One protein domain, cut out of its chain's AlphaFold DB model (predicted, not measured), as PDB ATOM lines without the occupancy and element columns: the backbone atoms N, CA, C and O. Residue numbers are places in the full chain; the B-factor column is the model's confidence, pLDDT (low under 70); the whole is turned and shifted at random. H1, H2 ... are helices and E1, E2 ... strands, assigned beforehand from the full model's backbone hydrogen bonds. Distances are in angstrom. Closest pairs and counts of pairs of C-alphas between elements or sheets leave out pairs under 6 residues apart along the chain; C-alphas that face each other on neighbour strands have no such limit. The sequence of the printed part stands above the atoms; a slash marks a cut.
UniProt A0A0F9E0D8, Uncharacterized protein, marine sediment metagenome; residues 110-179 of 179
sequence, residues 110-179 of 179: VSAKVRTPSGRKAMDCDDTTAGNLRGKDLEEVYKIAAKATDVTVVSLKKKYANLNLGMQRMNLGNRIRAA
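This is residues 110 to 179 of the 179 residues of an uncharacterized protein of marine sediment metagenome (UniProt A0A0F9E0D8). Two helices, H2 and H4, lie side by side as the core of a small helical body, with the short helix H1 on one side of them and H3 on the other, while a two-stranded hairpin, E1 and E2, makes a separate small head at the far end beyond H1. The hairpin is apart from H2, H3 and H4, and a tight link joins it to H1. The printed part has 70 residues, with two named strands and then four named helices in the order E1 E2 H1 H2 H3 H4; the sheet, in the order E1 - E2, is antiparallel, and the class is mixed, helices and strands. The whole is compact, with a radius of gyration of the C-alphas of 12.7 A and spans of 36 by 27 by 19 A.

Begin at residue 110, where E1, residues 110 to 115, forms a hairpin with its antiparallel neighbour E2, residues 121 to 124. Look there for N 111 and O 122, 2.8 A apart, and N 122 and O 114, 3.0 A apart, both within hydrogen-bond range. Next comes H1, residues 128 to 133, and its closest C-alpha to E2 is that of Ala 130, 7.5 A from that of Asp 124. H2, residues 138 to 149, is close to H1 but not clearly touching, with the C-alphas of Leu 133 and Val 141 closest at 6.6 A. H3, residues 153 to 160, touches H2 about perpendicular at 74 degrees; the closest C-alphas are those of Ala 146 and Val 153, 5.5 A apart, and H2 touches H3 with residues 142 to 146 alone. H4, residues 165 to 177, touches H2 at a shallow tilt of 23 degrees, the same way, with the C-alphas of Ala 145 and Ile 176 closest at 5.7 A. With residues 173 to 177 alone H4 touches H1, opposite ways at a tilt of 36 degrees, only just steep; the closest C-alphas are those of Thr 129 and Arg 177, 7.1 A apart. H3 and H4 are close but not clearly touching, with the C-alphas of Tyr 160 and Gln 168 closest at 6.1 A. In H1, H2, H3 and H4 every O i to N i+4 pair is within hydrogen-bond range.

Find C-alpha 110 at (114.048, 135.291, 132.571); from there E1 runs 9.8 A to C-alpha 115, and E2 spans 10.1 A from C-alpha 121 to 124. H1 covers 8.8 A from C-alpha 128 to 133. Find C-alpha 138 at (100.966, 137.285, 148.866), where H2 begins its 16.2 A to C-alpha 149. H3 spans 10.7 A from C-alpha 153 to 160, and H4 runs 18.6 A from C-alpha 165 to C-alpha 177 at (103.954, 151.209, 139.972).

The C-alphas farthest apart, those of Gly 119 and Asp 150, are 37.5 A apart. The printed part has no cut, and its five links between named elements are tight. Residue 179 is the chain's last. The mean pLDDT of the printed part is 92.5, and no printed residue is under 70.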
ATOM      1  N   VAL A 110     114.623 136.576 132.954       86.88
ATOM      2  CA  VAL A 110     114.048 135.291 132.571       86.88
ATOM      3  C   VAL A 110     114.308 134.272 133.675       86.88
ATOM      4  O   VAL A 110     115.449 133.964 134.017       86.88
ATOM      5  N   SER A 111     113.243 133.699 134.222       83.31
ATOM      6  CA  SER A 111     113.339 132.632 135.213       83.31
ATOM      7  C   SER A 111     113.765 131.323 134.546       83.31
ATOM      8  O   SER A 111     113.059 130.792 133.690       83.31
ATOM      9  N   ALA A 112     114.899 130.758 134.969       82.25
ATOM     10  CA  ALA A 112     115.374 129.469 134.456       82.25
ATOM     11  C   ALA A 112     114.523 128.278 134.939       82.25
ATOM     12  O   ALA A 112     114.390 127.286 134.228       82.25
ATOM     13  N   LYS A 113     113.936 128.386 136.140       84.69
ATOM     14  CA  LYS A 113     113.258 127.278 136.837       84.69
ATOM     15  C   LYS A 113     111.745 127.217 136.602       84.69
ATOM     16  O   LYS A 113     111.158 126.151 136.726       84.69
ATOM     17  N   VAL A 114     111.106 128.345 136.283       85.56
ATOM     18  CA  VAL A 114     109.640 128.456 136.219       85.56
ATOM     19  C   VAL A 114     109.189 128.625 134.774       85.56
ATOM     20  O   VAL A 114     109.673 129.506 134.060       85.56
ATOM     21  N   ARG A 115     108.235 127.791 134.350       89.75
ATOM     22  CA  ARG A 115     107.617 127.856 133.023       89.75
ATOM     23  C   ARG A 115     106.125 128.131 133.125       89.75
ATOM     24  O   ARG A 115     105.464 127.707 134.069       89.75
ATOM     25  N   THR A 116     105.600 128.850 132.142       84.12
ATOM     26  CA  THR A 116     104.162 129.035 131.962       84.12
ATOM     27  C   THR A 116     103.521 127.737 131.457       84.12
ATOM     28  O   THR A 116     104.221 126.892 130.893       84.12
ATOM     29  N   PRO A 117     102.188 127.582 131.556       84.62
ATOM     30  CA  PRO A 117     101.483 126.424 130.995       84.62
ATOM     31  C   PRO A 117     101.713 126.215 129.488       84.62
ATOM     32  O   PRO A 117     101.609 125.104 128.991       84.62
ATOM     33  N   SER A 118     102.064 127.278 128.759       86.00
ATOM     34  CA  SER A 118     102.441 127.231 127.341       86.00
ATOM     35  C   SER A 118     103.895 126.803 127.081       86.00
ATOM     36  O   SER A 118     104.351 126.861 125.943       86.00
ATOM     37  N   GLY A 119     104.656 126.437 128.118       87.38
ATOM     38  CA  GLY A 119     106.056 126.002 128.021       87.38
ATOM     39  C   GLY A 119     107.088 127.133 127.912       87.38
ATOM     40  O   GLY A 119     108.298 126.873 127.923       87.38
ATOM     41  N   ARG A 120     106.645 128.395 127.850       87.25
ATOM     42  CA  ARG A 120     107.537 129.563 127.816       87.25
ATOM     43  C   ARG A 120     108.162 129.791 129.191       87.25
ATOM     44  O   ARG A 120     107.564 129.478 130.218       87.25
ATOM     45  N   LYS A 121     109.380 130.332 129.222       89.75
ATOM     46  CA  LYS A 121     110.023 130.729 130.482       89.75
ATOM     47  C   LYS A 121     109.243 131.896 131.096       89.75
ATOM     48  O   LYS A 121     108.792 132.779 130.367       89.75
ATOM     49  N   ALA A 122     109.068 131.888 132.413       85.69
ATOM     50  CA  ALA A 122     108.483 133.028 133.108       85.69
ATOM     51  C   ALA A 122     109.448 134.221 133.049       85.69
ATOM     52  O   ALA A 122     110.660 134.046 133.175       85.69
ATOM     53  N   MET A 123     108.912 135.420 132.841       87.38
ATOM     54  CA  MET A 123     109.684 136.657 132.715       87.38
ATOM     55  C   MET A 123     109.076 137.721 133.624       87.38
ATOM     56  O   MET A 123     107.850 137.810 133.717       87.38
ATOM     57  N   ASP A 124     109.916 138.517 134.280       85.00
ATOM     58  CA  ASP A 124     109.512 139.719 135.010       85.00
ATOM     59  C   ASP A 124     110.367 140.928 134.583       85.00
ATOM     60  O   ASP A 124     111.410 140.773 133.956       85.00
ATOM     61  N   CYS A 125     109.886 142.145 134.839       84.25
ATOM     62  CA  CYS A 125     110.485 143.394 134.344       84.25
ATOM     63  C   CYS A 125     111.719 143.877 135.128       84.25
ATOM     64  O   CYS A 125     112.187 144.977 134.870       84.25
ATOM     65  N   ASP A 126     112.194 143.095 136.104       85.38
ATOM     66  CA  ASP A 126     113.358 143.376 136.966       85.38
ATOM     67  C   ASP A 126     113.473 144.800 137.546       85.38
ATOM     68  O   ASP A 126     114.556 145.247 137.910       85.38
ATOM     69  N   ASP A 127     112.357 145.520 137.668       89.25
ATOM     70  CA  ASP A 127     112.349 146.860 138.247       89.25
ATOM     71  C   ASP A 127     112.512 146.835 139.775       89.25
ATOM     72  O   ASP A 127     112.382 145.801 140.436       89.25
ATOM     73  N   THR A 128     112.778 148.005 140.363       90.50
ATOM     74  CA  THR A 128     112.954 148.168 141.819       90.50
ATOM     75  C   THR A 128     111.750 147.639 142.602       90.50
ATOM     76  O   THR A 128     111.898 146.991 143.639       90.50
ATOM     77  N   THR A 129     110.543 147.843 142.068       90.50
ATOM     78  CA  THR A 129     109.298 147.338 142.653       90.50
ATOM     79  C   THR A 129     109.245 145.809 142.617       90.50
ATOM     80  O   THR A 129     108.933 145.183 143.627       90.50
ATOM     81  N   ALA A 130     109.582 145.180 141.492       89.25
ATOM     82  CA  ALA A 130     109.648 143.733 141.343       89.25
ATOM     83  C   ALA A 130     110.709 143.142 142.271       89.25
ATOM     84  O   ALA A 130     110.424 142.156 142.949       89.25
ATOM     85  N   GLY A 131     111.881 143.776 142.378       90.56
ATOM     86  CA  GLY A 131     112.908 143.432 143.361       90.56
ATOM     87  C   GLY A 131     112.346 143.386 144.784       90.56
ATOM     88  O   GLY A 131     112.491 142.376 145.469       90.56
ATOM     89  N   ASN A 132     111.598 144.417 145.179       90.75
ATOM     90  CA  ASN A 132     110.982 144.521 146.504       90.75
ATOM     91  C   ASN A 132     109.837 143.531 146.760       90.75
ATOM     92  O   ASN A 132     109.486 143.312 147.922       90.75
ATOM     93  N   LEU A 133     109.216 142.978 145.715       91.94
ATOM     94  CA  LEU A 133     108.094 142.036 145.812       91.94
ATOM     95  C   LEU A 133     108.514 140.570 145.631       91.94
ATOM     96  O   LEU A 133     107.722 139.665 145.912       91.94
ATOM     97  N   ARG A 134     109.738 140.304 145.164       90.19
ATOM     98  CA  ARG A 134     110.266 138.940 145.039       90.19
ATOM     99  C   ARG A 134     110.469 138.311 146.412       90.19
ATOM    100  O   ARG A 134     110.864 138.969 147.365       90.19
ATOM    101  N   GLY A 135     110.172 137.017 146.510       89.88
ATOM    102  CA  GLY A 135     110.320 136.239 147.746       89.88
ATOM    103  C   GLY A 135     109.284 136.532 148.837       89.88
ATOM    104  O   GLY A 135     109.089 135.686 149.700       89.88
ATOM    105  N   LYS A 136     108.574 137.662 148.774       94.06
ATOM    106  CA  LYS A 136     107.514 138.003 149.730       94.06
ATOM    107  C   LYS A 136     106.292 137.132 149.550       94.06
ATOM    108  O   LYS A 136     106.018 136.707 148.425       94.06
ATOM    109  N   ASP A 137     105.538 136.913 150.620       95.50
ATOM    110  CA  ASP A 137     104.256 136.218 150.539       95.50
ATOM    111  C   ASP A 137     103.149 137.131 149.978       95.50
ATOM    112  O   ASP A 137     103.233 138.360 150.024       95.50
ATOM    113  N   LEU A 138     102.094 136.538 149.414       94.62
ATOM    114  CA  LEU A 138     100.966 137.285 148.866       94.62
ATOM    115  C   LEU A 138     100.315 138.203 149.911       94.62
ATOM    116  O   LEU A 138      99.932 139.324 149.572       94.62
ATOM    117  N   GLU A 139     100.217 137.776 151.171       96.06
ATOM    118  CA  GLU A 139      99.668 138.629 152.229       96.06
ATOM    119  C   GLU A 139     100.524 139.870 152.488       96.06
ATOM    120  O   GLU A 139      99.998 140.967 152.700       96.06
ATOM    121  N   GLU A 140     101.844 139.727 152.420       96.81
ATOM    122  CA  GLU A 140     102.780 140.842 152.544       96.81
ATOM    123  C   GLU A 140     102.682 141.781 151.343       96.81
ATOM    124  O   GLU A 140     102.671 143.002 151.518       96.81
ATOM    125  N   VAL A 141     102.527 141.236 150.130       96.75
ATOM    126  CA  VAL A 141     102.295 142.038 148.919       96.75
ATOM    127  C   VAL A 141     101.031 142.887 149.064       96.75
ATOM    128  O   VAL A 141     101.043 144.060 148.697       96.75
ATOM    129  N   TYR A 142      99.961 142.351 149.658       97.50
ATOM    130  CA  TYR A 142      98.756 143.130 149.955       97.50
ATOM    131  C   TYR A 142      99.013 144.275 150.939       97.50
ATOM    132  O   TYR A 142      98.501 145.373 150.724       97.50
ATOM    133  N   LYS A 143      99.804 144.047 151.994       97.25
ATOM    134  CA  LYS A 143     100.174 145.099 152.959       97.25
ATOM    135  C   LYS A 143     101.006 146.200 152.294       97.25
ATOM    136  O   LYS A 143     100.764 147.376 152.544       97.25
ATOM    137  N   ILE A 144     101.952 145.832 151.428       96.25
ATOM    138  CA  ILE A 144     102.790 146.785 150.682       96.25
ATOM    139  C   ILE A 144     101.937 147.601 149.709       96.25
ATOM    140  O   ILE A 144     102.028 148.825 149.690       96.25
ATOM    141  N   ALA A 145     101.062 146.939 148.949       96.44
ATOM    142  CA  ALA A 145     100.167 147.613 148.016       96.44
ATOM    143  C   ALA A 145      99.184 148.552 148.727       96.44
ATOM    144  O   ALA A 145      98.923 149.647 148.232       96.44
ATOM    145  N   ALA A 146      98.664 148.149 149.889       96.94
ATOM    146  CA  ALA A 146      97.788 148.987 150.701       96.94
ATOM    147  C   ALA A 146      98.484 150.277 151.148       96.94
ATOM    148  O   ALA A 146      97.918 151.351 150.987       96.94
ATOM    149  N   LYS A 147      99.734 150.173 151.623       96.00
ATOM    150  CA  LYS A 147     100.549 151.334 152.009       96.00
ATOM    151  C   LYS A 147     100.864 152.256 150.830       96.00
ATOM    152  O   LYS A 147     100.800 153.462 150.989       96.00
ATOM    153  N   ALA A 148     101.198 151.695 149.668       95.56
ATOM    154  CA  ALA A 148     101.558 152.492 148.494       95.56
ATOM    155  C   ALA A 148     100.353 153.225 147.881       95.56
ATOM    156  O   ALA A 148     100.493 154.337 147.401       95.56
ATOM    157  N   THR A 149      99.172 152.599 147.885       94.69
ATOM    158  CA  THR A 149      97.980 153.127 147.192       94.69
ATOM    159  C   THR A 149      96.988 153.841 148.109       94.69
ATOM    160  O   THR A 149      95.949 154.279 147.625       94.69
ATOM    161  N   ASP A 150      97.274 153.901 149.411       95.75
ATOM    162  CA  ASP A 150      96.366 154.391 150.458       95.75
ATOM    163  C   ASP A 150      94.976 153.712 150.436       95.75
ATOM    164  O   ASP A 150      93.925 154.306 150.670       95.75
ATOM    165  N   VAL A 151      94.945 152.412 150.107       95.94
ATOM    166  CA  VAL A 151      93.718 151.596 150.078       95.94
ATOM    167  C   VAL A 151      93.800 150.495 151.121       95.94
ATOM    168  O   VAL A 151      94.809 149.808 151.252       95.94
ATOM    169  N   THR A 152      92.697 150.229 151.816       97.56
ATOM    170  CA  THR A 152      92.649 149.153 152.812       97.56
ATOM    171  C   THR A 152      92.879 147.763 152.201       97.56
ATOM    172  O   THR A 152      92.372 147.416 151.127       97.56
ATOM    173  N   VAL A 153      93.595 146.907 152.940       96.94
ATOM    174  CA  VAL A 153      93.886 145.517 152.539       96.94
ATOM    175  C   VAL A 153      92.604 144.729 152.251       96.94
ATOM    176  O   VAL A 153      92.558 143.960 151.293       96.94
ATOM    177  N   VAL A 154      91.545 144.943 153.037       97.31
ATOM    178  CA  VAL A 154      90.255 144.251 152.877       97.31
ATOM    179  C   VAL A 154      89.614 144.582 151.528       97.31
ATOM    180  O   VAL A 154      89.136 143.683 150.835       97.31
ATOM    181  N   SER A 155      89.660 145.853 151.112       96.75
ATOM    182  CA  SER A 155      89.154 146.293 149.807       96.75
ATOM    183  C   SER A 155      89.941 145.655 148.659       96.75
ATOM    184  O   SER A 155      89.353 145.123 147.713       96.75
ATOM    185  N   LEU A 156      91.275 145.621 148.768       96.38
ATOM    186  CA  LEU A 156      92.134 144.978 147.772       96.38
ATOM    187  C   LEU A 156      91.887 143.465 147.692       96.38
ATOM    188  O   LEU A 156      91.725 142.941 146.588       96.38
ATOM    189  N   LYS A 157      91.807 142.766 148.833       97.06
ATOM    190  CA  LYS A 157      91.502 141.328 148.880       97.06
ATOM    191  C   LYS A 157      90.139 141.047 148.246       97.06
ATOM    192  O   LYS A 157      90.052 140.205 147.361       97.06
ATOM    193  N   LYS A 158      89.098 141.814 148.591       97.69
ATOM    194  CA  LYS A 158      87.754 141.665 148.007       97.69
ATOM    195  C   LYS A 158      87.742 141.909 146.495       97.69
ATOM    196  O   LYS A 158      87.124 141.141 145.762       97.69
ATOM    197  N   LYS A 159      88.448 142.941 146.016       96.81
ATOM    198  CA  LYS A 159      88.518 143.285 144.586       96.81
ATOM    199  C   LYS A 159      89.193 142.203 143.741       96.81
ATOM    200  O   LYS A 159      88.847 142.056 142.574       96.81
ATOM    201  N   TYR A 160      90.151 141.477 144.314       97.44
ATOM    202  CA  TYR A 160      90.953 140.487 143.593       97.44
ATOM    203  C   TYR A 160      90.676 139.032 144.002       97.44
ATOM    204  O   TYR A 160      91.329 138.130 143.481       97.44
ATOM    205  N   ALA A 161      89.693 138.783 144.873       97.06
ATOM    206  CA  ALA A 161      89.346 137.449 145.375       97.06
ATOM    207  C   ALA A 161      88.972 136.452 144.263       97.06
ATOM    208  O   ALA A 161      89.114 135.246 144.427       97.06
ATOM    209  N   ASN A 162      88.508 136.951 143.118       96.62
ATOM    210  CA  ASN A 162      88.125 136.155 141.955       96.62
ATOM    211  C   ASN A 162      89.292 135.822 141.004       96.62
ATOM    212  O   ASN A 162      89.072 135.158 139.991       96.62
ATOM    213  N   LEU A 163      90.505 136.311 141.271       96.00
ATOM    214  CA  LEU A 163      91.687 136.077 140.437       96.00
ATOM    215  C   LEU A 163      92.566 134.968 141.018       96.00
ATOM    216  O   LEU A 163      92.611 134.770 142.228       96.00
ATOM    217  N   ASN A 164      93.329 134.280 140.166       94.69
ATOM    218  CA  ASN A 164      94.359 133.354 140.645       94.69
ATOM    219  C   ASN A 164      95.539 134.115 141.285       94.69
ATOM    220  O   ASN A 164      95.776 135.282 140.972       94.69
ATOM    221  N   LEU A 165      96.306 133.444 142.149       92.94
ATOM    222  CA  LEU A 165      97.378 134.063 142.947       92.94
ATOM    223  C   LEU A 165      98.420 134.808 142.089       92.94
ATOM    224  O   LEU A 165      98.861 135.898 142.450       92.94
ATOM    225  N   GLY A 166      98.775 134.259 140.922       90.81
ATOM    226  CA  GLY A 166      99.706 134.902 139.988       90.81
ATOM    227  C   GLY A 166      99.153 136.211 139.415       90.81
ATOM    228  O   GLY A 166      99.834 137.235 139.416       90.81
ATOM    229  N   MET A 167      97.885 136.209 138.998       92.62
ATOM    230  CA  MET A 167      97.188 137.407 138.528       92.62
ATOM    231  C   MET A 167      96.991 138.435 139.643       92.62
ATOM    232  O   MET A 167      97.065 139.633 139.371       92.62
ATOM    233  N   GLN A 168      96.749 138.000 140.883       96.06
ATOM    234  CA  GLN A 168      96.655 138.906 142.029       96.06
ATOM    235  C   GLN A 168      97.976 139.659 142.223       96.06
ATOM    236  O   GLN A 168      97.978 140.888 142.207       96.06
ATOM    237  N   ARG A 169      99.110 138.944 142.289       94.25
ATOM    238  CA  ARG A 169     100.446 139.559 142.395       94.25
ATOM    239  C   ARG A 169     100.739 140.527 141.258       94.25
ATOM    240  O   ARG A 169     101.205 141.634 141.509       94.25
ATOM    241  N   MET A 170     100.440 140.121 140.024       93.50
ATOM    242  CA  MET A 170     100.682 140.951 138.844       93.50
ATOM    243  C   MET A 170      99.900 142.269 138.919       93.50
ATOM    244  O   MET A 170     100.465 143.340 138.712       93.50
ATOM    245  N   ASN A 171      98.614 142.204 139.275       95.75
ATOM    246  CA  ASN A 171      97.784 143.399 139.399       95.75
ATOM    247  C   ASN A 171      98.205 144.294 140.569       95.75
ATOM    248  O   ASN A 171      98.201 145.512 140.412       95.75
ATOM    249  N   LEU A 172      98.578 143.721 141.718       95.94
ATOM    250  CA  LEU A 172      99.083 144.486 142.863       95.94
ATOM    251  C   LEU A 172     100.391 145.207 142.517       95.94
ATOM    252  O   LEU A 172     100.508 146.398 142.788       95.94
ATOM    253  N   GLY A 173     101.326 144.526 141.847       95.12
ATOM    254  CA  GLY A 173     102.576 145.133 141.387       95.12
ATOM    255  C   GLY A 173     102.341 146.296 140.421       95.12
ATOM    256  O   GLY A 173     102.918 147.363 140.595       95.12
ATOM    257  N   ASN A 174     101.429 146.140 139.457       94.88
ATOM    258  CA  ASN A 174     101.068 147.231 138.542       94.88
ATOM    259  C   ASN A 174     100.448 148.428 139.264       94.88
ATOM    260  O   ASN A 174     100.638 149.562 138.845       94.88
ATOM    261  N   ARG A 175      99.713 148.179 140.348       95.00
ATOM    262  CA  ARG A 175      99.099 149.235 141.149       95.00
ATOM    263  C   ARG A 175     100.125 150.014 141.963       95.00
ATOM    264  O   ARG A 175     100.003 151.224 142.043       95.00
ATOM    265  N   ILE A 176     101.128 149.326 142.509       95.12
ATOM    266  CA  ILE A 176     102.256 149.958 143.210       95.12
ATOM    267  C   ILE A 176     103.065 150.834 142.249       95.12
ATOM    268  O   ILE A 176     103.468 151.917 142.630       95.12
ATOM    269  N   ARG A 177     103.255 150.405 140.995       93.06
ATOM    270  CA  ARG A 177     103.954 151.209 139.972       93.06
ATOM    271  C   ARG A 177     103.214 152.479 139.551       93.06
ATOM    272  O   ARG A 177     103.827 153.348 138.948       93.06
ATOM    273  N   ALA A 178     101.901 152.523 139.757       92.56
ATOM    274  CA  ALA A 178     101.051 153.633 139.339       92.56
ATOM    275  C   ALA A 178     100.760 154.633 140.470       92.56
ATOM    276  O   ALA A 178     100.093 155.632 140.207       92.56
ATOM    277  N   ALA A 179     101.181 154.321 141.699       87.50
ATOM    278  CA  ALA A 179     101.081 155.192 142.864       87.50
ATOM    279  C   ALA A 179     102.333 156.065 142.965       87.50
ATOM    280  O   ALA A 179     102.169 157.259 143.286       87.50
TER     281      ALA A 179